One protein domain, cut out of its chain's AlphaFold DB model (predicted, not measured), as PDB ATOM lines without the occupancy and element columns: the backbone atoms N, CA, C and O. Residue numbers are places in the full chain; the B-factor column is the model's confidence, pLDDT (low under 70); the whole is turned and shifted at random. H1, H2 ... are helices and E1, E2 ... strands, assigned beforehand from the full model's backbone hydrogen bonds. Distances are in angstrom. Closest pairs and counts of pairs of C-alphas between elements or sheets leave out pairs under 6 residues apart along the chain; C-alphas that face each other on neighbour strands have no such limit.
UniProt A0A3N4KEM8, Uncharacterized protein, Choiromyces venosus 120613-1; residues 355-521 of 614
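What this domain is: This is residues 355 to 521 of the 614 residues of an uncharacterized protein of Choiromyces venosus 120613-1 (UniProt A0A3N4KEM8). A strongly twisted seven-stranded sheet, drawn out at one end into a ribbon of E2, E3, E7 and E8, meets the small sheet E6 E5 E10 in a loose sandwich, only partly face to face and with crossed strands. Long loops with the short helices H1, H2 and H3 make the opposite end. The 167 printed residues hold, in order, E1 to E8, H1, H2, E9, E10 and H3; both sheets are antiparallel, the larger branched, and the class is mixed, with under half of the residues in named elements. The whole is elongated, 57 by 32 by 31 A, and only just compact, close to loose, with a radius of gyration of the C-alphas of 18.0 A.

How they stand to each other: Start at E1, residues 355 to 359, antiparallel to E3, residues 375 to 386; N 357 and O 383 are 2.9 A apart. E2, residues 365 to 368, lies on the same side of E3, with N 367 and O 376 at 2.9 A. On the other side look for E4, residues 389 to 392, with N 386 and O 389 at 2.7 A, and E7, residues 419 to 426, with N 379 and O 422 at 3.1 A. E2, E3 and E4 form a meander, each strand the antiparallel neighbour of the one before; E3 bends by 91 degrees at residue 382. E7 forms a hairpin with E8, residues 434 to 441, where N 423 and O 437 are 2.8 A apart; E9, residues 491 to 493, follows beside E8, with N 440 and O 492 at 2.8 A. In the other sheet, E5, residues 396 to 400, is the inner strand between E6, residues 412 to 416, and E10, residues 497 to 500; N 399 and O 413, and N 498 and O 398, are each 2.8 A apart. The sheets form a sandwich, two sheets face to face, their facing parts 9.2 A centre to centre and their strands at 55 degrees. H2, residues 466 to 469, only grazes the small sheet; its closest C-alpha to E5 is Met 468, 7.4 A from that of Pro 396. H1, residues 458 to 461, is close to H2 but not clearly touching, with C-alphas 461 and 469 at 7.1 A. H3, residues 504 to 511, is on neither sheet; its O i to N i+4 pairs are each within hydrogen-bond range, while H1 and H2 are too short for one.

Where its parts are: Find C-alpha 355 at (148.469, 114.759, 110.448), where E1 begins. E3 runs 26.7 A from C-alpha 375 at (151.896, 105.088, 89.530); E7 spans 22.7 A and E8 22.3 A. H3 ends at C-alpha 511, (165.590, 130.229, 126.898).

The domain as a whole: The two farthest C-alphas, of Ala 431 and Asp 475, are 59.4 A apart. The printed part has no cut; the links E5 to E6, E8 to H1 and H2 to E9 are long. Confidence is under 70 at residues 403 to 410, 471 to 476, 485 to 489 and 511 to 521.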
ATOM      1  N   SER A 355     149.694 114.848 111.251       96.50
ATOM      2  CA  SER A 355     148.469 114.759 110.448       96.50
ATOM      3  C   SER A 355     148.386 115.916 109.455       96.50
ATOM      4  O   SER A 355     148.464 117.076 109.863       96.50
ATOM      5  N   VAL A 356     148.192 115.624 108.169       96.62
ATOM      6  CA  VAL A 356     147.890 116.642 107.147       96.62
ATOM      7  C   VAL A 356     146.433 117.092 107.245       96.62
ATOM      8  O   VAL A 356     145.565 116.308 107.627       96.62
ATOM      9  N   PHE A 357     146.154 118.346 106.904       94.38
ATOM     10  CA  PHE A 357     144.803 118.902 106.936       94.38
ATOM     11  C   PHE A 357     144.578 119.889 105.789       94.38
ATOM     12  O   PHE A 357     145.516 120.297 105.109       94.38
ATOM     13  N   ASP A 358     143.309 120.239 105.569       91.56
ATOM     14  CA  ASP A 358     142.881 121.157 104.509       91.56
ATOM     15  C   ASP A 358     143.409 120.743 103.120       91.56
ATOM     16  O   ASP A 358     144.271 121.376 102.505       91.56
ATOM     17  N   LYS A 359     142.932 119.575 102.664       93.31
ATOM     18  CA  LYS A 359     143.272 119.000 101.357       93.31
ATOM     19  C   LYS A 359     142.833 119.956 100.250       93.31
ATOM     20  O   LYS A 359     141.656 120.302 100.164       93.31
ATOM     21  N   VAL A 360     143.755 120.301  99.356       92.44
ATOM     22  CA  VAL A 360     143.470 121.173  98.214       92.44
ATOM     23  C   VAL A 360     142.490 120.455  97.271       92.44
ATOM     24  O   VAL A 360     142.799 119.333  96.838       92.44
ATOM     25  N   PRO A 361     141.326 121.055  96.946       87.06
ATOM     26  CA  PRO A 361     140.360 120.472  96.020       87.06
ATOM     27  C   PRO A 361     141.007 120.109  94.683       87.06
ATOM     28  O   PRO A 361     141.868 120.833  94.192       87.06
ATOM     29  N   ASP A 362     140.625 118.959  94.128       90.19
ATOM     30  CA  ASP A 362     141.090 118.462  92.824       90.19
ATOM     31  C   ASP A 362     142.621 118.332  92.667       90.19
ATOM     32  O   ASP A 362     143.131 118.141  91.568       90.19
ATOM     33  N   SER A 363     143.378 118.351  93.770       91.69
ATOM     34  CA  SER A 363     144.841 118.205  93.745       91.69
ATOM     35  C   SER A 363     145.328 116.774  93.511       91.69
ATOM     36  O   SER A 363     146.533 116.544  93.375       91.69
ATOM     37  N   VAL A 364     144.416 115.799  93.494       95.12
ATOM     38  CA  VAL A 364     144.769 114.385  93.381       95.12
ATOM     39  C   VAL A 364     145.157 114.050  91.947       95.12
ATOM     40  O   VAL A 364     144.336 114.133  91.040       95.12
ATOM     41  N   HIS A 365     146.392 113.604  91.754       94.81
ATOM     42  CA  HIS A 365     146.901 113.174  90.455       94.81
ATOM     43  C   HIS A 365     147.861 111.990  90.611       94.81
ATOM     44  O   HIS A 365     148.250 111.629  91.721       94.81
ATOM     45  N   TYR A 366     148.214 111.356  89.495       95.38
ATOM     46  CA  TYR A 366     149.129 110.218  89.472       95.38
ATOM     47  C   TYR A 366     150.419 110.600  88.758       95.38
ATOM     48  O   TYR A 366     150.376 111.139  87.654       95.38
ATOM     49  N   VAL A 367     151.554 110.283  89.371       93.25
ATOM     50  CA  VAL A 367     152.888 110.484  88.795       93.25
ATOM     51  C   VAL A 367     153.651 109.171  88.778       93.25
ATOM     52  O   VAL A 367     153.520 108.354  89.686       93.25
ATOM     53  N   THR A 368     154.451 108.973  87.737       90.88
ATOM     54  CA  THR A 368     155.430 107.889  87.676       90.88
ATOM     55  C   THR A 368     156.764 108.455  88.135       90.88
ATOM     56  O   THR A 368     157.255 109.422  87.550       90.88
ATOM     57  N   GLU A 369     157.324 107.909  89.211       84.56
ATOM     58  CA  GLU A 369     158.648 108.324  89.673       84.56
ATOM     59  C   GLU A 369     159.734 107.729  88.778       84.56
ATOM     60  O   GLU A 369     159.572 106.654  88.200       84.56
ATOM     61  N   VAL A 370     160.842 108.454  88.626       83.62
ATOM     62  CA  VAL A 370     161.961 108.007  87.794       83.62
ATOM     63  C   VAL A 370     162.474 106.671  88.335       83.62
ATOM     64  O   VAL A 370     162.901 106.589  89.482       83.62
ATOM     65  N   GLY A 371     162.424 105.635  87.499       80.38
ATOM     66  CA  GLY A 371     162.839 104.282  87.873       80.38
ATOM     67  C   GLY A 371     161.755 103.426  88.540       80.38
ATOM     68  O   GLY A 371     162.046 102.288  88.898       80.38
ATOM     69  N   GLU A 372     160.518 103.915  88.679       81.25
ATOM     70  CA  GLU A 372     159.382 103.115  89.152       81.25
ATOM     71  C   GLU A 372     158.397 102.797  88.019       81.25
ATOM     72  O   GLU A 372     158.098 103.635  87.171       81.25
ATOM     73  N   THR A 373     157.879 101.567  88.001       78.75
ATOM     74  CA  THR A 373     156.832 101.135  87.057       78.75
ATOM     75  C   THR A 373     155.433 101.524  87.524       78.75
ATOM     76  O   THR A 373     154.537 101.734  86.704       78.75
ATOM     77  N   ASP A 374     155.244 101.634  88.838       85.44
ATOM     78  CA  ASP A 374     153.942 101.862  89.448       85.44
ATOM     79  C   ASP A 374     153.635 103.355  89.570       85.44
ATOM     80  O   ASP A 374     154.498 104.186  89.858       85.44
ATOM     81  N   LYS A 375     152.365 103.711  89.365       90.38
ATOM     82  CA  LYS A 375     151.896 105.088  89.530       90.38
ATOM     83  C   LYS A 375     151.743 105.418  91.013       90.38
ATOM     84  O   LYS A 375     151.012 104.743  91.737       90.38
ATOM     85  N   CYS A 376     152.360 106.511  91.437       92.25
ATOM     86  CA  CYS A 376     152.213 107.087  92.764       92.25
ATOM     87  C   CYS A 376     151.053 108.088  92.778       92.25
ATOM     88  O   CYS A 376     150.971 108.974  91.923       92.25
ATOM     89  N   LYS A 377     150.147 107.955  93.747       95.69
ATOM     90  CA  LYS A 377     149.049 108.897  93.967       95.69
ATOM     91  C   LYS A 377     149.542 110.073  94.802       95.69
ATOM     92  O   LYS A 377     149.957 109.886  95.948       95.69
ATOM     93  N   VAL A 378     149.433 111.276  94.254       96.69
ATOM     94  CA  VAL A 378     149.828 112.528  94.904       96.69
ATOM     95  C   VAL A 378     148.596 113.319  95.304       96.69
ATOM     96  O   VAL A 378     147.643 113.396  94.536       96.69
ATOM     97  N   ALA A 379     148.614 113.908  96.499       96.75
ATOM     98  CA  ALA A 379     147.610 114.866  96.959       96.75
ATOM     99  C   ALA A 379     148.291 116.037  97.673       96.75
ATOM    100  O   ALA A 379     149.282 115.823  98.375       96.75
ATOM    101  N   SER A 380     147.751 117.246  97.506       97.06
ATOM    102  CA  SER A 380     148.285 118.472  98.107       97.06
ATOM    103  C   SER A 380     147.425 118.940  99.279       97.06
ATOM    104  O   SER A 380     146.203 118.771  99.277       97.06
ATOM    105  N   TYR A 381     148.068 119.563 100.261       96.62
ATOM    106  CA  TYR A 381     147.453 120.057 101.491       96.62
ATOM    107  C   TYR A 381     147.945 121.470 101.789       96.62
ATOM    108  O   TYR A 381     149.088 121.808 101.470       96.62
ATOM    109  N   ASN A 382     147.095 122.279 102.416       96.06
ATOM    110  CA  ASN A 382     147.477 123.619 102.850       96.06
ATOM    111  C   ASN A 382     148.235 123.611 104.182       96.06
ATOM    112  O   ASN A 382     148.985 124.553 104.442       96.06
ATOM    113  N   GLY A 383     148.090 122.563 105.001       96.62
ATOM    114  CA  GLY A 383     148.790 122.482 106.277       96.62
ATOM    115  C   GLY A 383     149.009 121.074 106.827       96.62
ATOM    116  O   GLY A 383     148.477 120.072 106.340       96.62
ATOM    117  N   ILE A 384     149.845 121.011 107.859       97.94
ATOM    118  CA  ILE A 384     150.204 119.800 108.596       97.94
ATOM    119  C   ILE A 384     150.395 120.121 110.078       97.94
ATOM    120  O   ILE A 384     151.012 121.120 110.434       97.94
ATOM    121  N   TYR A 385     149.876 119.265 110.955       97.94
ATOM    122  CA  TYR A 385     150.350 119.193 112.332       97.94
ATOM    123  C   TYR A 385     151.568 118.279 112.353       97.94
ATOM    124  O   TYR A 385     151.441 117.092 112.053       97.94
ATOM    125  N   LEU A 386     152.732 118.840 112.652       97.56
ATOM    126  CA  LEU A 386     154.012 118.163 112.744       97.56
ATOM    127  C   LEU A 386     154.401 118.048 114.218       97.56
ATOM    128  O   LEU A 386     154.957 118.971 114.812       97.56
ATOM    129  N   GLY A 387     154.064 116.919 114.832       97.12
ATOM    130  CA  GLY A 387     154.270 116.724 116.257       97.12
ATOM    131  C   GLY A 387     153.451 117.705 117.085       97.12
ATOM    132  O   GLY A 387     152.221 117.699 117.054       97.12
ATOM    133  N   ALA A 388     154.119 118.559 117.847       97.44
ATOM    134  CA  ALA A 388     153.459 119.589 118.642       97.44
ATOM    135  C   ALA A 388     153.034 120.824 117.836       97.44
ATOM    136  O   ALA A 388     152.216 121.602 118.319       97.44
ATOM    137  N   GLU A 389     153.555 120.992 116.626       97.50
ATOM    138  CA  GLU A 389     153.490 122.247 115.885       97.50
ATOM    139  C   GLU A 389     152.512 122.154 114.714       97.50
ATOM    140  O   GLU A 389     152.284 121.083 114.156       97.50
ATOM    141  N   LYS A 390     151.927 123.279 114.318       97.25
ATOM    142  CA  LYS A 390     151.075 123.423 113.137       97.25
ATOM    143  C   LYS A 390     151.864 124.191 112.094       97.25
ATOM    144  O   LYS A 390     152.476 125.192 112.434       97.25
ATOM    145  N   ILE A 391     151.850 123.768 110.840       97.00
ATOM    146  CA  ILE A 391     152.597 124.396 109.744       97.00
ATOM    147  C   ILE A 391     151.642 124.610 108.575       97.00
ATOM    148  O   ILE A 391     150.926 123.682 108.191       97.00
ATOM    149  N   TRP A 392     151.667 125.809 107.996       96.69
ATOM    150  CA  TRP A 392     150.977 126.124 106.747       96.69
ATOM    151  C   TRP A 392     151.961 126.228 105.581       96.69
ATOM    152  O   TRP A 392     153.164 126.420 105.765       96.69
ATOM    153  N   ILE A 393     151.444 126.150 104.356       96.12
ATOM    154  CA  ILE A 393     152.163 126.681 103.192       96.12
ATOM    155  C   ILE A 393     152.454 128.182 103.381       96.12
ATOM    156  O   ILE A 393     151.801 128.860 104.162       96.12
ATOM    157  N   ASP A 394     153.438 128.683 102.653       94.50
ATOM    158  CA  ASP A 394     154.096 129.994 102.714       94.50
ATOM    159  C   ASP A 394     154.796 130.340 104.037       94.50
ATOM    160  O   ASP A 394     155.227 131.476 104.230       94.50
ATOM    161  N   GLU A 395     154.979 129.365 104.927       93.44
ATOM    162  CA  GLU A 395     155.665 129.566 106.203       93.44
ATOM    163  C   GLU A 395     157.097 129.024 106.208       93.44
ATOM    164  O   GLU A 395     157.388 128.033 105.532       93.44
ATOM    165  N   PRO A 396     157.998 129.645 106.990       94.38
ATOM    166  CA  PRO A 396     159.339 129.125 107.199       94.38
ATOM    167  C   PRO A 396     159.348 127.935 108.171       94.38
ATOM    168  O   PRO A 396     158.776 127.987 109.264       94.38
ATOM    169  N   ILE A 397     160.058 126.876 107.791       95.38
ATOM    170  CA  ILE A 397     160.330 125.689 108.610       95.38
ATOM    171  C   ILE A 397     161.831 125.443 108.703       95.38
ATOM    172  O   ILE A 397     162.575 125.746 107.772       95.38
ATOM    173  N   ARG A 398     162.263 124.845 109.810       94.50
ATOM    174  CA  ARG A 398     163.639 124.397 110.024       94.50
ATOM    175  C   ARG A 398     163.823 123.031 109.379       94.50
ATOM    176  O   ARG A 398     162.990 122.139 109.560       94.50
ATOM    177  N   ILE A 399     164.911 122.853 108.645       93.44
ATOM    178  CA  ILE A 399     165.288 121.596 107.996       93.44
ATOM    179  C   ILE A 399     166.752 121.268 108.298       93.44
ATOM    180  O   ILE A 399     167.550 122.152 108.621       93.44
ATOM    181  N   LYS A 400     167.121 119.990 108.180       89.94
ATOM    182  CA  LYS A 400     168.532 119.583 108.255       89.94
ATOM    183  C   LYS A 400     169.343 120.314 107.183       89.94
ATOM    184  O   LYS A 400     168.894 120.432 106.047       89.94
ATOM    185  N   CYS A 401     170.542 120.772 107.534       84.25
ATOM    186  CA  CYS A 401     171.476 121.322 106.557       84.25
ATOM    187  C   CYS A 401     171.943 120.219 105.592       84.25
ATOM    188  O   CYS A 401     172.463 119.192 106.027       84.25
ATOM    189  N   PHE A 402     171.769 120.441 104.287       70.06
ATOM    190  CA  PHE A 402     172.084 119.453 103.243       70.06
ATOM    191  C   PHE A 402     173.447 119.662 102.568       70.06
ATOM    192  O   PHE A 402     173.870 118.818 101.782       70.06
ATOM    193  N   THR A 403     174.144 120.766 102.838       64.12
ATOM    194  CA  THR A 403     175.398 121.084 102.137       64.12
ATOM    195  C   THR A 403     176.614 120.477 102.838       64.12
ATOM    196  O   THR A 403     176.854 120.718 104.025       64.12
ATOM    197  N   GLU A 404     177.419 119.733 102.078       57.28
ATOM    198  CA  GLU A 404     178.714 119.206 102.513       57.28
ATOM    199  C   GLU A 404     179.689 120.338 102.889       57.28
ATOM    200  O   GLU A 404     179.789 121.361 102.211       57.28
ATOM    201  N   GLY A 405     180.440 120.158 103.979       55.62
ATOM    202  CA  GLY A 405     181.492 121.093 104.396       55.62
ATOM    203  C   GLY A 405     181.071 122.180 105.390       55.62
ATOM    204  O   GLY A 405     181.909 123.010 105.756       55.62
ATOM    205  N   SER A 406     179.827 122.170 105.884       56.19
ATOM    206  CA  SER A 406     179.493 122.940 107.087       56.19
ATOM    207  C   SER A 406     180.303 122.396 108.269       56.19
ATOM    208  O   SER A 406     180.127 121.253 108.682       56.19
ATOM    209  N   LYS A 407     181.217 123.211 108.808       53.50
ATOM    210  CA  LYS A 407     181.982 122.881 110.025       53.50
ATOM    211  C   LYS A 407     181.163 123.068 111.307       53.50
ATOM    212  O   LYS A 407     181.659 122.768 112.387       53.50
ATOM    213  N   VAL A 408     179.948 123.606 111.191       62.34
ATOM    214  CA  VAL A 408     179.074 123.905 112.326       62.34
ATOM    215  C   VAL A 408     178.177 122.698 112.566       62.34
ATOM    216  O   VAL A 408     177.263 122.429 111.783       62.34
ATOM    217  N   ASP A 409     178.461 121.963 113.640       58.25
ATOM    218  CA  ASP A 409     177.687 120.785 114.015       58.25
ATOM    219  C   ASP A 409     176.212 121.150 114.274       58.25
ATOM    220  O   ASP A 409     175.859 122.049 115.050       58.25
ATOM    221  N   GLY A 410     175.336 120.461 113.543       66.25
ATOM    222  CA  GLY A 410     173.899 120.692 113.460       66.25
ATOM    223  C   GLY A 410     173.481 122.104 113.037       66.25
ATOM    224  O   GLY A 410     172.546 122.645 113.624       66.25
ATOM    225  N   ALA A 411     174.150 122.692 112.045       74.50
ATOM    226  CA  ALA A 411     173.569 123.795 111.285       74.50
ATOM    227  C   ALA A 411     172.194 123.396 110.711       74.50
ATOM    228  O   ALA A 411     171.988 122.258 110.277       74.50
ATOM    229  N   GLU A 412     171.265 124.347 110.695       87.00
ATOM    230  CA  GLU A 412     169.911 124.176 110.169       87.00
ATOM    231  C   GLU A 412     169.705 125.151 109.009       87.00
ATOM    232  O   GLU A 412     170.114 126.312 109.082       87.00
ATOM    233  N   ASP A 413     169.057 124.681 107.948       90.19
ATOM    234  CA  ASP A 413     168.591 125.540 106.862       90.19
ATOM    235  C   ASP A 413     167.086 125.800 107.035       90.19
ATOM    236  O   ASP A 413     166.398 125.110 107.790       90.19
ATOM    237  N   MET A 414     166.567 126.825 106.364       92.69
ATOM    238  CA  MET A 414     165.173 127.250 106.450       92.69
ATOM    239  C   MET A 414     164.478 127.039 105.117       92.69
ATOM    240  O   MET A 414     164.892 127.620 104.126       92.69
ATOM    241  N   MET A 415     163.394 126.274 105.069       94.19
ATOM    242  CA  MET A 415     162.552 126.194 103.873       94.19
ATOM    243  C   MET A 415     161.334 127.094 104.032       94.19
ATOM    244  O   MET A 415     160.616 126.979 105.018       94.19
ATOM    245  N   VAL A 416     161.043 127.928 103.034       95.00
ATOM    246  CA  VAL A 416     159.720 128.551 102.902       95.00
ATOM    247  C   VAL A 416     158.824 127.569 102.166       95.00
ATOM    248  O   VAL A 416     158.992 127.339 100.971       95.00
ATOM    249  N   VAL A 417     157.882 126.959 102.876       96.12
ATOM    250  CA  VAL A 417     157.036 125.896 102.328       96.12
ATOM    251  C   VAL A 417     156.147 126.464 101.227       96.12
ATOM    252  O   VAL A 417     155.375 127.369 101.467       96.12
ATOM    253  N   LYS A 418     156.203 125.937 100.011       96.12
ATOM    254  CA  LYS A 418     155.285 126.263  98.903       96.12
ATOM    255  C   LYS A 418     154.337 125.119  98.565       96.12
ATOM    256  O   LYS A 418     153.287 125.345  97.971       96.12
ATOM    257  N   SER A 419     154.667 123.896  98.967       97.12
ATOM    258  CA  SER A 419     153.774 122.748  98.851       97.12
ATOM    259  C   SER A 419     153.975 121.755  99.989       97.12
ATOM    260  O   SER A 419     155.095 121.534 100.447       97.12
ATOM    261  N   ILE A 420     152.877 121.128 100.413       98.06
ATOM    262  CA  ILE A 420     152.862 119.965 101.305       98.06
ATOM    263  C   ILE A 420     152.113 118.865 100.563       98.06
ATOM    264  O   ILE A 420     150.939 119.025 100.222       98.06
ATOM    265  N   GLN A 421     152.796 117.762 100.264       98.00
ATOM    266  CA  GLN A 421     152.258 116.715  99.402       98.00
ATOM    267  C   GLN A 421     152.434 115.331 100.011       98.00
ATOM    268  O   GLN A 421     153.499 114.992 100.525       98.00
ATOM    269  N   THR A 422     151.400 114.500  99.900       97.25
ATOM    270  CA  THR A 422     151.488 113.066 100.198       97.25
ATOM    271  C   THR A 422     151.710 112.294  98.910       97.25
ATOM    272  O   THR A 422     150.933 112.464  97.974       97.25
ATOM    273  N   TYR A 423     152.698 111.409  98.890       95.88
ATOM    274  CA  TYR A 423     152.993 110.480  97.800       95.88
ATOM    275  C   TYR A 423     152.670 109.070  98.279       95.88
ATOM    276  O   TYR A 423     153.320 108.591  99.205       95.88
ATOM    277  N   THR A 424     151.655 108.437  97.692       94.94
ATOM    278  CA  THR A 424     151.164 107.113  98.092       94.94
ATOM    279  C   THR A 424     151.401 106.098  96.982       94.94
ATOM    280  O   THR A 424     150.817 106.213  95.903       94.94
ATOM    281  N   SER A 425     152.217 105.087  97.260       92.50
ATOM    282  CA  SER A 425     152.547 103.997  96.339       92.50
ATOM    283  C   SER A 425     152.182 102.630  96.934       92.50
ATOM    284  O   SER A 425     152.063 102.505  98.158       92.50
ATOM    285  N   PRO A 426     151.973 101.590  96.107       90.38
ATOM    286  CA  PRO A 426     151.879 100.216  96.593       90.38
ATOM    287  C   PRO A 426     153.130  99.827  97.397       90.38
ATOM    288  O   PRO A 426     154.255 100.169  97.038       90.38
ATOM    289  N   SER A 427     152.945  99.114  98.506       87.81
ATOM    290  CA  SER A 427     154.055  98.652  99.336       87.81
ATOM    291  C   SER A 427     154.810  97.529  98.630       87.81
ATOM    292  O   SER A 427     154.232  96.488  98.322       87.81
ATOM    293  N   LYS A 428     156.126  97.703  98.460       86.75
ATOM    294  CA  LYS A 428     157.028  96.658  97.940       86.75
ATOM    295  C   LYS A 428     157.256  95.512  98.937       86.75
ATOM    296  O   LYS A 428     157.695  94.440  98.546       86.75
ATOM    297  N   VAL A 429     156.970  95.745 100.222       88.50
ATOM    298  CA  VAL A 429     157.240  94.796 101.320       88.50
ATOM    299  C   VAL A 429     155.996  93.988 101.689       88.50
ATOM    300  O   VAL A 429     156.095  92.848 102.126       88.50
ATOM    301  N   SER A 430     154.804  94.567 101.554       88.31
ATOM    302  CA  SER A 430     153.555  93.922 101.961       88.31
ATOM    303  C   SER A 430     152.502  94.050 100.870       88.31
ATOM    304  O   SER A 430     151.899  95.112 100.711       88.31
ATOM    305  N   ALA A 431     152.248  92.948 100.160       88.19
ATOM    306  CA  ALA A 431     151.211  92.880  99.137       88.19
ATOM    307  C   ALA A 431     149.861  93.387  99.682       88.19
ATOM    308  O   ALA A 431     149.446  93.036 100.787       88.19
ATOM    309  N   GLY A 432     149.197  94.257  98.918       87.31
ATOM    310  CA  GLY A 432     147.916  94.864  99.296       87.31
ATOM    311  C   GLY A 432     147.996  96.036 100.285       87.31
ATOM    312  O   GLY A 432     146.967  96.649 100.561       87.31
ATOM    313  N   LYS A 433     149.181  96.393 100.800       90.19
ATOM    314  CA  LYS A 433     149.383  97.625 101.587       90.19
ATOM    315  C   LYS A 433     149.931  98.744 100.704       90.19
ATOM    316  O   LYS A 433     150.494  98.487  99.646       90.19
ATOM    317  N   SER A 434     149.808  99.989 101.157       89.06
ATOM    318  CA  SER A 434     150.430 101.157 100.527       89.06
ATOM    319  C   SER A 434     151.388 101.853 101.487       89.06
ATOM    320  O   SER A 434     151.189 101.832 102.702       89.06
ATOM    321  N   THR A 435     152.414 102.491 100.939       91.25
ATOM    322  CA  THR A 435     153.345 103.359 101.660       91.25
ATOM    323  C   THR A 435     153.083 104.806 101.278       91.25
ATOM    324  O   THR A 435     153.048 105.123 100.091       91.25
ATOM    325  N   THR A 436     152.929 105.682 102.274       93.06
ATOM    326  CA  THR A 436     152.836 107.130 102.053       93.06
ATOM    327  C   THR A 436     154.043 107.835 102.629       93.06
ATOM    328  O   THR A 436     154.412 107.610 103.780       93.06
ATOM    329  N   ARG A 437     154.625 108.734 101.837       94.56
ATOM    330  CA  ARG A 437     155.625 109.701 102.293       94.56
ATOM    331  C   ARG A 437     155.099 111.122 102.139       94.56
ATOM    332  O   ARG A 437     154.319 111.396 101.228       94.56
ATOM    333  N   ILE A 438     155.544 112.014 103.019       96.94
ATOM    334  CA  ILE A 438     155.246 113.447 102.941       96.94
ATOM    335  C   ILE A 438     156.471 114.182 102.413       96.94
ATOM    336  O   ILE A 438     157.592 113.947 102.875       96.94
ATOM    337  N   VAL A 439     156.232 115.062 101.446       97.25
ATOM    338  CA  VAL A 439     157.239 115.897 100.796       97.25
ATOM    339  C   VAL A 439     156.816 117.357 100.916       97.25
ATOM    340  O   VAL A 439     155.688 117.714 100.573       97.25
ATOM    341  N   PHE A 440     157.741 118.183 101.389       97.56
ATOM    342  CA  PHE A 440     157.662 119.635 101.396       97.56
ATOM    343  C   PHE A 440     158.424 120.163 100.185       97.56
ATOM    344  O   PHE A 440     159.513 119.672  99.882       97.56
ATOM    345  N   GLY A 441     157.858 121.131  99.475       95.56
ATOM    346  CA  GLY A 441     158.527 121.802  98.364       95.56
ATOM    347  C   GLY A 441     158.628 123.295  98.614       95.56
ATOM    348  O   GLY A 441     157.666 123.875  99.103       95.56
ATOM    349  N   GLY A 442     159.747 123.924  98.260       95.00
ATOM    350  CA  GLY A 442     159.920 125.375  98.363       95.00
ATOM    351  C   GLY A 442     161.387 125.813  98.397       95.00
ATOM    352  O   GLY A 442     162.271 124.956  98.445       95.00
ATOM    353  N   PRO A 443     161.661 127.128  98.362       93.50
ATOM    354  CA  PRO A 443     163.018 127.649  98.453       93.50
ATOM    355  C   PRO A 443     163.609 127.490  99.858       93.50
ATOM    356  O   PRO A 443     162.924 127.668 100.866       93.50
ATOM    357  N   ILE A 444     164.898 127.166  99.898       92.31
ATOM    358  CA  ILE A 444     165.747 126.951 101.067       92.31
ATOM    359  C   ILE A 444     166.694 128.137 101.276       92.31
ATOM    360  O   ILE A 444     167.381 128.585 100.367       92.31
ATOM    361  N   PHE A 445     166.794 128.623 102.495       91.50
ATOM    362  CA  PHE A 445     167.654 129.721 102.896       91.50
ATOM    363  C   PHE A 445     168.551 129.269 104.036       91.50
ATOM    364  O   PHE A 445     168.228 128.338 104.768       91.50
ATOM    365  N   THR A 446     169.670 129.949 104.229       88.56
ATOM    366  CA  THR A 446     170.541 129.720 105.374       88.56
ATOM    367  C   THR A 446     170.985 131.041 105.978       88.56
ATOM    368  O   THR A 446     171.273 132.002 105.262       88.56
ATOM    369  N   ALA A 447     171.017 131.093 107.306       85.50
ATOM    370  CA  ALA A 447     171.608 132.205 108.047       85.50
ATOM    371  C   ALA A 447     173.136 132.055 108.177       85.50
ATOM    372  O   ALA A 447     173.810 132.979 108.625       85.50
ATOM    373  N   PHE A 448     173.688 130.901 107.782       83.12
ATOM    374  CA  PHE A 448     175.098 130.558 107.929       83.12
ATOM    375  C   PHE A 448     175.769 130.527 106.548       83.12
ATOM    376  O   PHE A 448     175.733 129.487 105.876       83.12
ATOM    377  N   PRO A 449     176.351 131.651 106.083       83.50
ATOM    378  CA  PRO A 449     177.016 131.695 104.787       83.50
ATOM    379  C   PRO A 449     178.147 130.667 104.718       83.50
ATOM    380  O   PRO A 449     178.941 130.513 105.646       83.50
ATOM    381  N   ARG A 450     178.233 129.970 103.586       81.94
ATOM    382  CA  ARG A 450     179.229 128.925 103.319       81.94
ATOM    383  C   ARG A 450     179.676 128.979 101.861       81.94
ATOM    384  O   ARG A 450     179.117 129.707 101.044       81.94
ATOM    385  N   LYS A 451     180.724 128.229 101.510       82.19
ATOM    386  CA  LYS A 451     181.199 128.173 100.119       82.19
ATOM    387  C   LYS A 451     180.047 127.717  99.213       82.19
ATOM    388  O   LYS A 451     179.466 126.672  99.468       82.19
ATOM    389  N   GLY A 452     179.734 128.503  98.182       82.00
ATOM    390  CA  GLY A 452     178.636 128.220  97.248       82.00
ATOM    391  C   GLY A 452     177.303 128.894  97.586       82.00
ATOM    392  O   GLY A 452     176.416 128.908  96.739       82.00
ATOM    393  N   THR A 453     177.154 129.515  98.764       87.19
ATOM    394  CA  THR A 453     175.947 130.303  99.054       87.19
ATOM    395  C   THR A 453     176.018 131.698  98.453       87.19
ATOM    396  O   THR A 453     177.067 132.343  98.502       87.19
ATOM    397  N   GLN A 454     174.881 132.199  97.976       90.62
ATOM    398  CA  GLN A 454     174.724 133.568  97.490       90.62
ATOM    399  C   GLN A 454     173.873 134.379  98.469       90.62
ATOM    400  O   GLN A 454     172.824 133.907  98.898       90.62
ATOM    401  N   ALA A 455     174.305 135.590  98.826       91.00
ATOM    402  CA  ALA A 455     173.499 136.480  99.659       91.00
ATOM    403  C   ALA A 455     172.177 136.829  98.957       91.00
ATOM    404  O   ALA A 455     172.158 137.100  97.754       91.00
ATOM    405  N   VAL A 456     171.077 136.815  99.710       89.81
ATOM    406  CA  VAL A 456     169.791 137.334  99.238       89.81
ATOM    407  C   VAL A 456     169.919 138.853  99.141       89.81
ATOM    408  O   VAL A 456     170.277 139.499 100.122       89.81
ATOM    409  N   LEU A 457     169.665 139.408  97.954       88.31
ATOM    410  CA  LEU A 457     169.673 140.857  97.728       88.31
ATOM    411  C   LEU A 457     168.520 141.532  98.480       88.31
ATOM    412  O   LEU A 457     167.482 140.903  98.704       88.31
ATOM    413  N   ASP A 458     168.674 142.811  98.810       81.06
ATOM    414  CA  ASP A 458     167.703 143.555  99.616       81.06
ATOM    415  C   ASP A 458     166.301 143.552  98.979       81.06
ATOM    416  O   ASP A 458     165.316 143.289  99.669       81.06
ATOM    417  N   GLU A 459     166.175 143.697  97.656       82.69
ATOM    418  CA  GLU A 459     164.874 143.637  96.973       82.69
ATOM    419  C   GLU A 459     164.248 142.236  97.025       82.69
ATOM    420  O   GLU A 459     163.032 142.089  97.168       82.69
ATOM    421  N   ALA A 460     165.072 141.189  96.932       83.25
ATOM    422  CA  ALA A 460     164.619 139.803  97.040       83.25
ATOM    423  C   ALA A 460     164.247 139.439  98.486       83.25
ATOM    424  O   ALA A 460     163.365 138.605  98.706       83.25
ATOM    425  N   SER A 461     164.865 140.093  99.473       83.31
ATOM    426  CA  SER A 461     164.544 139.910 100.887       83.31
ATOM    427  C   SER A 461     163.104 140.327 101.202       83.31
ATOM    428  O   SER A 461     162.469 139.693 102.040       83.31
ATOM    429  N   LEU A 462     162.537 141.293 100.463       82.00
ATOM    430  CA  LEU A 462     161.139 141.729 100.597       82.00
ATOM    431  C   LEU A 462     160.126 140.625 100.262       82.00
ATOM    432  O   LEU A 462     158.993 140.670 100.736       82.00
ATOM    433  N   GLN A 463     160.533 139.629  99.471       84.94
ATOM    434  CA  GLN A 463     159.705 138.471  99.119       84.94
ATOM    435  C   GLN A 463     159.760 137.359 100.176       84.94
ATOM    436  O   GLN A 463     159.031 136.369 100.072       84.94
ATOM    437  N   LEU A 464     160.616 137.494 101.196       87.69
ATOM    438  CA  LEU A 464     160.650 136.556 102.309       87.69
ATOM    439  C   LEU A 464     159.392 136.712 103.178       87.69
ATOM    440  O   LEU A 464     158.879 137.829 103.349       87.69
ATOM    441  N   PRO A 465     158.903 135.610 103.781       88.56
ATOM    442  CA  PRO A 465     157.818 135.675 104.748       88.56
ATOM    443  C   PRO A 465     158.104 136.733 105.823       88.56
ATOM    444  O   PRO A 465     159.249 136.814 106.277       88.56
ATOM    445  N   PRO A 466     157.100 137.504 106.289       83.00
ATOM    446  CA  PRO A 466     157.302 138.561 107.285       83.00
ATOM    447  C   PRO A 466     158.137 138.118 108.495       83.00
ATOM    448  O   PRO A 466     158.991 138.857 108.965       83.00
ATOM    449  N   ARG A 467     157.967 136.874 108.951       80.62
ATOM    450  CA  ARG A 467     158.722 136.290 110.074       80.62
ATOM    451  C   ARG A 467     160.221 136.136 109.837       80.62
ATOM    452  O   ARG A 467     160.988 136.154 110.788       80.62
ATOM    453  N   MET A 468     160.637 135.947 108.589       86.25
ATOM    454  CA  MET A 468     162.052 135.894 108.222       86.25
ATOM    455  C   MET A 468     162.653 137.288 108.029       86.25
ATOM    456  O   MET A 468     163.873 137.417 108.056       86.25
ATOM    457  N   ARG A 469     161.815 138.308 107.805       81.38
ATOM    458  CA  ARG A 469     162.248 139.702 107.629       81.38
ATOM    459  C   ARG A 469     162.430 140.423 108.959       81.38
ATOM    460  O   ARG A 469     163.412 141.140 109.105       81.38
ATOM    461  N   ARG A 470     161.536 140.156 109.920       72.38
ATOM    462  CA  ARG A 470     161.553 140.777 111.250       72.38
ATOM    463  C   ARG A 470     162.952 140.716 111.871       72.38
ATOM    464  O   ARG A 470     163.542 139.641 111.989       72.38
ATOM    465  N   SER A 471     163.442 141.891 112.274       58.19
ATOM    466  CA  SER A 471     164.675 142.077 113.054       58.19
ATOM    467  C   SER A 471     164.728 141.126 114.252       58.19
ATOM    468  O   SER A 471     163.681 140.711 114.733       58.19
ATOM    469  N   CYS A 472     165.931 140.801 114.743       56.94
ATOM    470  CA  CYS A 472     166.165 139.963 115.928       56.94
ATOM    471  C   CYS A 472     166.290 140.752 117.243       56.94
ATOM    472  O   CYS A 472     166.804 140.215 118.221       56.94
ATOM    473  N   GLY A 473     165.826 142.005 117.288       52.34
ATOM    474  CA  GLY A 473     165.990 142.868 118.456       52.34
ATOM    475  C   GLY A 473     167.401 143.460 118.503       52.34
ATOM    476  O   GLY A 473     168.370 142.843 118.062       52.34
ATOM    477  N   GLY A 474     167.510 144.712 118.960       52.94
ATOM    478  CA  GLY A 474     168.673 145.542 118.622       52.94
ATOM    479  C   GLY A 474     168.736 145.800 117.109       52.94
ATOM    480  O   GLY A 474     167.896 145.320 116.356       52.94
ATOM    481  N   ASP A 475     169.707 146.561 116.614       56.38
ATOM    482  CA  ASP A 475     169.817 146.918 115.186       56.38
ATOM    483  C   ASP A 475     170.211 145.742 114.257       56.38
ATOM    484  O   ASP A 475     170.876 145.930 113.239       56.38
ATOM    485  N   TRP A 476     169.837 144.507 114.600       61.50
ATOM    486  CA  TRP A 476     170.297 143.292 113.942       61.50
ATOM    487  C   TRP A 476     169.209 142.653 113.069       61.50
ATOM    488  O   TRP A 476     168.069 142.448 113.498       61.50
ATOM    489  N   ILE A 477     169.575 142.320 111.830       71.62
ATOM    490  CA  ILE A 477     168.732 141.655 110.825       71.62
ATOM    491  C   ILE A 477     169.475 140.403 110.352       71.62
ATOM    492  O   ILE A 477     170.675 140.468 110.065       71.62
ATOM    493  N   ILE A 478     168.774 139.268 110.243       81.19
ATOM    494  CA  ILE A 478     169.369 138.044 109.692       81.19
ATOM    495  C   ILE A 478     169.661 138.266 108.211       81.19
ATOM    496  O   ILE A 478     168.758 138.494 107.406       81.19
ATOM    497  N   LYS A 479     170.931 138.117 107.834       86.06
ATOM    498  CA  LYS A 479     171.327 138.060 106.428       86.06
ATOM    499  C   LYS A 479     171.111 136.651 105.893       86.06
ATOM    500  O   LYS A 479     171.868 135.728 106.200       86.06
ATOM    501  N   TRP A 480     170.071 136.492 105.086       89.62
ATOM    502  CA  TRP A 480     169.744 135.223 104.450       89.62
ATOM    503  C   TRP A 480     170.610 134.972 103.217       89.62
ATOM    504  O   TRP A 480     170.925 135.882 102.452       89.62
ATOM    505  N   HIS A 481     170.961 133.708 103.007       90.44
ATOM    506  CA  HIS A 481     171.710 133.245 101.846       90.44
ATOM    507  C   HIS A 481     170.998 132.064 101.186       90.44
ATOM    508  O   HIS A 481     170.340 131.273 101.856       90.44
ATOM    509  N   ILE A 482     171.141 131.928  99.871       90.69
ATOM    510  CA  ILE A 482     170.604 130.828  99.071       90.69
ATOM    511  C   ILE A 482     171.699 129.767  98.893       90.69
ATOM    512  O   ILE A 482     172.760 130.104  98.357       90.69
ATOM    513  N   PRO A 483     171.476 128.503  99.296       85.50
ATOM    514  CA  PRO A 483     172.376 127.397  98.974       85.50
ATOM    515  C   PRO A 483     172.387 127.103  97.465       85.50
ATOM    516  O   PRO A 483     171.331 127.002  96.844       85.50
ATOM    517  N   ASP A 484     173.581 126.986  96.878       74.19
ATOM    518  CA  ASP A 484     173.853 126.444  95.535       74.19
ATOM    519  C   ASP A 484     173.061 127.053  94.349       74.19
ATOM    520  O   ASP A 484     172.895 126.420  93.304       74.19
ATOM    521  N   GLY A 485     172.575 128.297  94.477       62.59
ATOM    522  CA  GLY A 485     172.041 129.140  93.390       62.59
ATOM    523  C   GLY A 485     170.781 128.650  92.645       62.59
ATOM    524  O   GLY A 485     170.222 129.400  91.850       62.59
ATOM    525  N   THR A 486     170.297 127.428  92.891       62.09
ATOM    526  CA  THR A 486     169.177 126.785  92.167       62.09
ATOM    527  C   THR A 486     168.095 126.313  93.134       62.09
ATOM    528  O   THR A 486     167.967 125.139  93.457       62.09
ATOM    529  N   ASN A 487     167.310 127.258  93.643       68.00
ATOM    530  CA  ASN A 487     166.585 127.032  94.891       68.00
ATOM    531  C   ASN A 487     165.060 126.889  94.760       68.00
ATOM    532  O   ASN A 487     164.395 126.372  95.652       68.00
ATOM    533  N   GLU A 488     164.460 127.325  93.653       62.97
ATOM    534  CA  GLU A 488     163.005 127.539  93.599       62.97
ATOM    535  C   GLU A 488     162.144 126.265  93.715       62.97
ATOM    536  O   GLU A 488     160.936 126.359  93.932       62.97
ATOM    537  N   LYS A 489     162.727 125.066  93.564       68.75
ATOM    538  CA  LYS A 489     161.986 123.788  93.523       68.75
ATOM    539  C   LYS A 489     162.583 122.690  94.402       68.75
ATOM    540  O   LYS A 489     162.360 121.507  94.135       68.75
ATOM    541  N   SER A 490     163.322 123.066  95.441       88.25
ATOM    542  CA  SER A 490     163.874 122.104  96.393       88.25
ATOM    543  C   SER A 490     162.759 121.290  97.051       88.25
ATOM    544  O   SER A 490     161.672 121.804  97.328       88.25
ATOM    545  N   ARG A 491     163.013 119.997  97.267       92.31
ATOM    546  CA  ARG A 491     162.074 119.057  97.889       92.31
ATOM    547  C   ARG A 491     162.728 118.401  99.091       92.31
ATOM    548  O   ARG A 491     163.810 117.842  98.966       92.31
ATOM    549  N   VAL A 492     162.040 118.427 100.225       93.88
ATOM    550  CA  VAL A 492     162.500 117.845 101.488       93.88
ATOM    551  C   VAL A 492     161.462 116.847 101.978       93.88
ATOM    552  O   VAL A 492     160.260 117.108 101.957       93.88
ATOM    553  N   VAL A 493     161.911 115.668 102.397       95.44
ATOM    554  CA  VAL A 493     161.031 114.650 102.982       95.44
ATOM    555  C   VAL A 493     160.816 114.919 104.471       95.44
ATOM    556  O   VAL A 493     161.681 115.471 105.140       95.44
ATOM    557  N   LEU A 494     159.678 114.471 105.009       96.06
ATOM    558  CA  LEU A 494     159.270 114.699 106.407       96.06
ATOM    559  C   LEU A 494     160.376 114.464 107.451       96.06
ATOM    560  O   LEU A 494     160.507 115.253 108.377       96.06
ATOM    561  N   LYS A 495     161.183 113.405 107.292       93.88
ATOM    562  CA  LYS A 495     162.251 113.023 108.238       93.88
ATOM    563  C   LYS A 495     163.383 114.051 108.378       93.88
ATOM    564  O   LYS A 495     164.222 113.917 109.270       93.88
ATOM    565  N   ASP A 496     163.456 115.005 107.458       94.12
ATOM    566  CA  ASP A 496     164.484 116.042 107.424       94.12
ATOM    567  C   ASP A 496     163.927 117.419 107.805       94.12
ATOM    568  O   ASP A 496     164.681 118.389 107.856       94.12
ATOM    569  N   VAL A 497     162.631 117.497 108.130       95.81
ATOM    570  CA  VAL A 497     162.007 118.670 108.745       95.81
ATOM    571  C   VAL A 497     162.177 118.591 110.258       95.81
ATOM    572  O   VAL A 497     161.842 117.585 110.878       95.81
ATOM    573  N   LEU A 498     162.700 119.662 110.850       94.81
ATOM    574  CA  LEU A 498     163.014 119.750 112.277       94.81
ATOM    575  C   LEU A 498     161.885 120.407 113.080       94.81
ATOM    576  O   LEU A 498     161.738 120.115 114.261       94.81
ATOM    577  N   GLY A 499     161.087 121.271 112.451       94.88
ATOM    578  CA  GLY A 499     159.966 121.970 113.082       94.88
ATOM    579  C   GLY A 499     159.718 123.341 112.461       94.88
ATOM    580  O   GLY A 499     160.263 123.674 111.408       94.88
ATOM    581  N   ARG A 500     158.911 124.165 113.123       93.62
ATOM    582  CA  ARG A 500     158.693 125.573 112.777       93.62
ATOM    583  C   ARG A 500     159.964 126.392 112.975       93.62
ATOM    584  O   ARG A 500     160.778 126.115 113.859       93.62
ATOM    585  N   TYR A 501     160.093 127.443 112.172       91.25
ATOM    586  CA  TYR A 501     160.977 128.559 112.484       91.25
ATOM    587  C   TYR A 501     160.300 129.498 113.493       91.25
ATOM    588  O   TYR A 501     159.112 129.816 113.366       91.25
ATOM    589  N   TYR A 502     161.083 129.953 114.466       86.62
ATOM    590  CA  TYR A 502     160.707 130.958 115.454       86.62
ATOM    591  C   TYR A 502     161.699 132.111 115.365       86.62
ATOM    592  O   TYR A 502     162.887 131.882 115.139       86.62
ATOM    593  N   GLU A 503     161.223 133.339 115.551       81.69
ATOM    594  CA  GLU A 503     162.094 134.508 115.571       81.69
ATOM    595  C   GLU A 503     163.103 134.405 116.729       81.69
ATOM    596  O   GLU A 503     162.727 133.984 117.830       81.69
ATOM    597  N   PRO A 504     164.371 134.807 116.535       77.19
ATOM    598  CA  PRO A 504     165.392 134.663 117.568       77.19
ATOM    599  C   PRO A 504     165.051 135.315 118.908       77.19
ATOM    600  O   PRO A 504     165.387 134.743 119.941       77.19
ATOM    601  N   GLN A 505     164.323 136.438 118.938       74.44
ATOM    602  CA  GLN A 505     163.898 137.048 120.208       74.44
ATOM    603  C   GLN A 505     162.960 136.150 120.992       74.44
ATOM    604  O   GLN A 505     163.046 136.089 122.213       74.44
ATOM    605  N   ALA A 506     162.066 135.443 120.300       77.12
ATOM    606  CA  ALA A 506     161.171 134.501 120.949       77.12
ATOM    607  C   ALA A 506     161.992 133.408 121.645       77.12
ATOM    608  O   ALA A 506     161.779 133.108 122.817       77.12
ATOM    609  N   ILE A 507     163.000 132.881 120.941       76.25
ATOM    610  CA  ILE A 507     163.915 131.861 121.460       76.25
ATOM    611  C   ILE A 507     164.726 132.396 122.645       76.25
ATOM    612  O   ILE A 507     164.829 131.710 123.662       76.25
ATOM    613  N   GLN A 508     165.270 133.611 122.556       73.50
ATOM    614  CA  GLN A 508     165.996 134.267 123.651       73.50
ATOM    615  C   GLN A 508     165.122 134.384 124.903       73.50
ATOM    616  O   GLN A 508     165.531 133.970 125.986       73.50
ATOM    617  N   VAL A 509     163.882 134.857 124.747       72.62
ATOM    618  CA  VAL A 509     162.927 134.999 125.853       72.62
ATOM    619  C   VAL A 509     162.581 133.646 126.471       72.62
ATOM    620  O   VAL A 509     162.594 133.506 127.690       72.62
ATOM    621  N   TRP A 510     162.313 132.622 125.660       75.50
ATOM    622  CA  TRP A 510     161.969 131.296 126.180       75.50
ATOM    623  C   TRP A 510     163.146 130.548 126.800       75.50
ATOM    624  O   TRP A 510     162.927 129.688 127.653       75.50
ATOM    625  N   SER A 511     164.371 130.845 126.367       69.19
ATOM    626  CA  SER A 511     165.590 130.229 126.898       69.19
ATOM    627  C   SER A 511     166.218 131.014 128.051       69.19
ATOM    628  O   SER A 511     167.069 130.467 128.746       69.19
ATOM    629  N   GLY A 512     165.807 132.270 128.276       66.50
ATOM    630  CA  GLY A 512     166.379 133.149 129.303       66.50
ATOM    631  C   GLY A 512     167.841 133.534 129.046       66.50
ATOM    632  O   GLY A 512     168.528 134.002 129.951       66.50
ATOM    633  N   ARG A 513     168.342 133.306 127.829       62.00
ATOM    634  CA  ARG A 513     169.710 133.630 127.427       62.00
ATOM    635  C   ARG A 513     169.685 134.970 126.679       62.00
ATOM    636  O   ARG A 513     168.948 135.138 125.712       62.00
ATOM    637  N   HIS A 514     170.433 135.957 127.165       58.62
ATOM    638  CA  HIS A 514     170.460 137.326 126.616       58.62
ATOM    639  C   HIS A 514     171.749 137.638 125.838       58.62
ATOM    640  O   HIS A 514     171.837 138.647 125.152       58.62
ATOM    641  N   ASP A 515     172.736 136.755 125.930       51.91
ATOM    642  CA  ASP A 515     174.075 136.808 125.339       51.91
ATOM    643  C   ASP A 515     174.120 136.307 123.882       51.91
ATOM    644  O   ASP A 515     175.171 135.947 123.359       51.91
ATOM    645  N   LEU A 516     172.965 136.236 123.220       52.38
ATOM    646  CA  LEU A 516     172.781 135.378 122.059       52.38
ATOM    647  C   LEU A 516     172.746 136.139 120.740       52.38
ATOM    648  O   LEU A 516     171.720 136.709 120.366       52.38
ATOM    649  N   HIS A 517     173.828 136.036 119.980       53.09
ATOM    650  CA  HIS A 517     173.876 136.464 118.587       53.09
ATOM    651  C   HIS A 517     173.654 135.258 117.661       53.09
ATOM    652  O   HIS A 517     174.425 134.295 117.661       53.09
ATOM    653  N   TYR A 518     172.574 135.284 116.869       50.03
ATOM    654  CA  TYR A 518     172.321 134.255 115.854       50.03
ATOM    655  C   TYR A 518     173.480 134.301 114.838       50.03
ATOM    656  O   TYR A 518     173.775 135.356 114.290       50.03
ATOM    657  N   GLY A 519     174.186 133.190 114.616       48.78
ATOM    658  CA  GLY A 519     175.377 133.158 113.748       48.78
ATOM    659  C   GLY A 519     176.702 132.866 114.458       48.78
ATOM    660  O   GLY A 519     177.624 132.404 113.790       48.78
ATOM    661  N   GLU A 520     176.791 133.051 115.781       48.91
ATOM    662  CA  GLU A 520     178.025 132.780 116.546       48.91
ATOM    663  C   GLU A 520     177.954 131.503 117.398       48.91
ATOM    664  O   GLU A 520     178.952 130.794 117.508       48.91
ATOM    665  N   ASP A 521     176.777 131.152 117.929       46.31
ATOM    666  CA  ASP A 521     176.583 129.930 118.721       46.31
ATOM    667  C   ASP A 521     175.384 129.102 118.201       46.31
ATOM    668  O   ASP A 521     174.228 129.517 118.343       46.31
TER     669      ASP A 521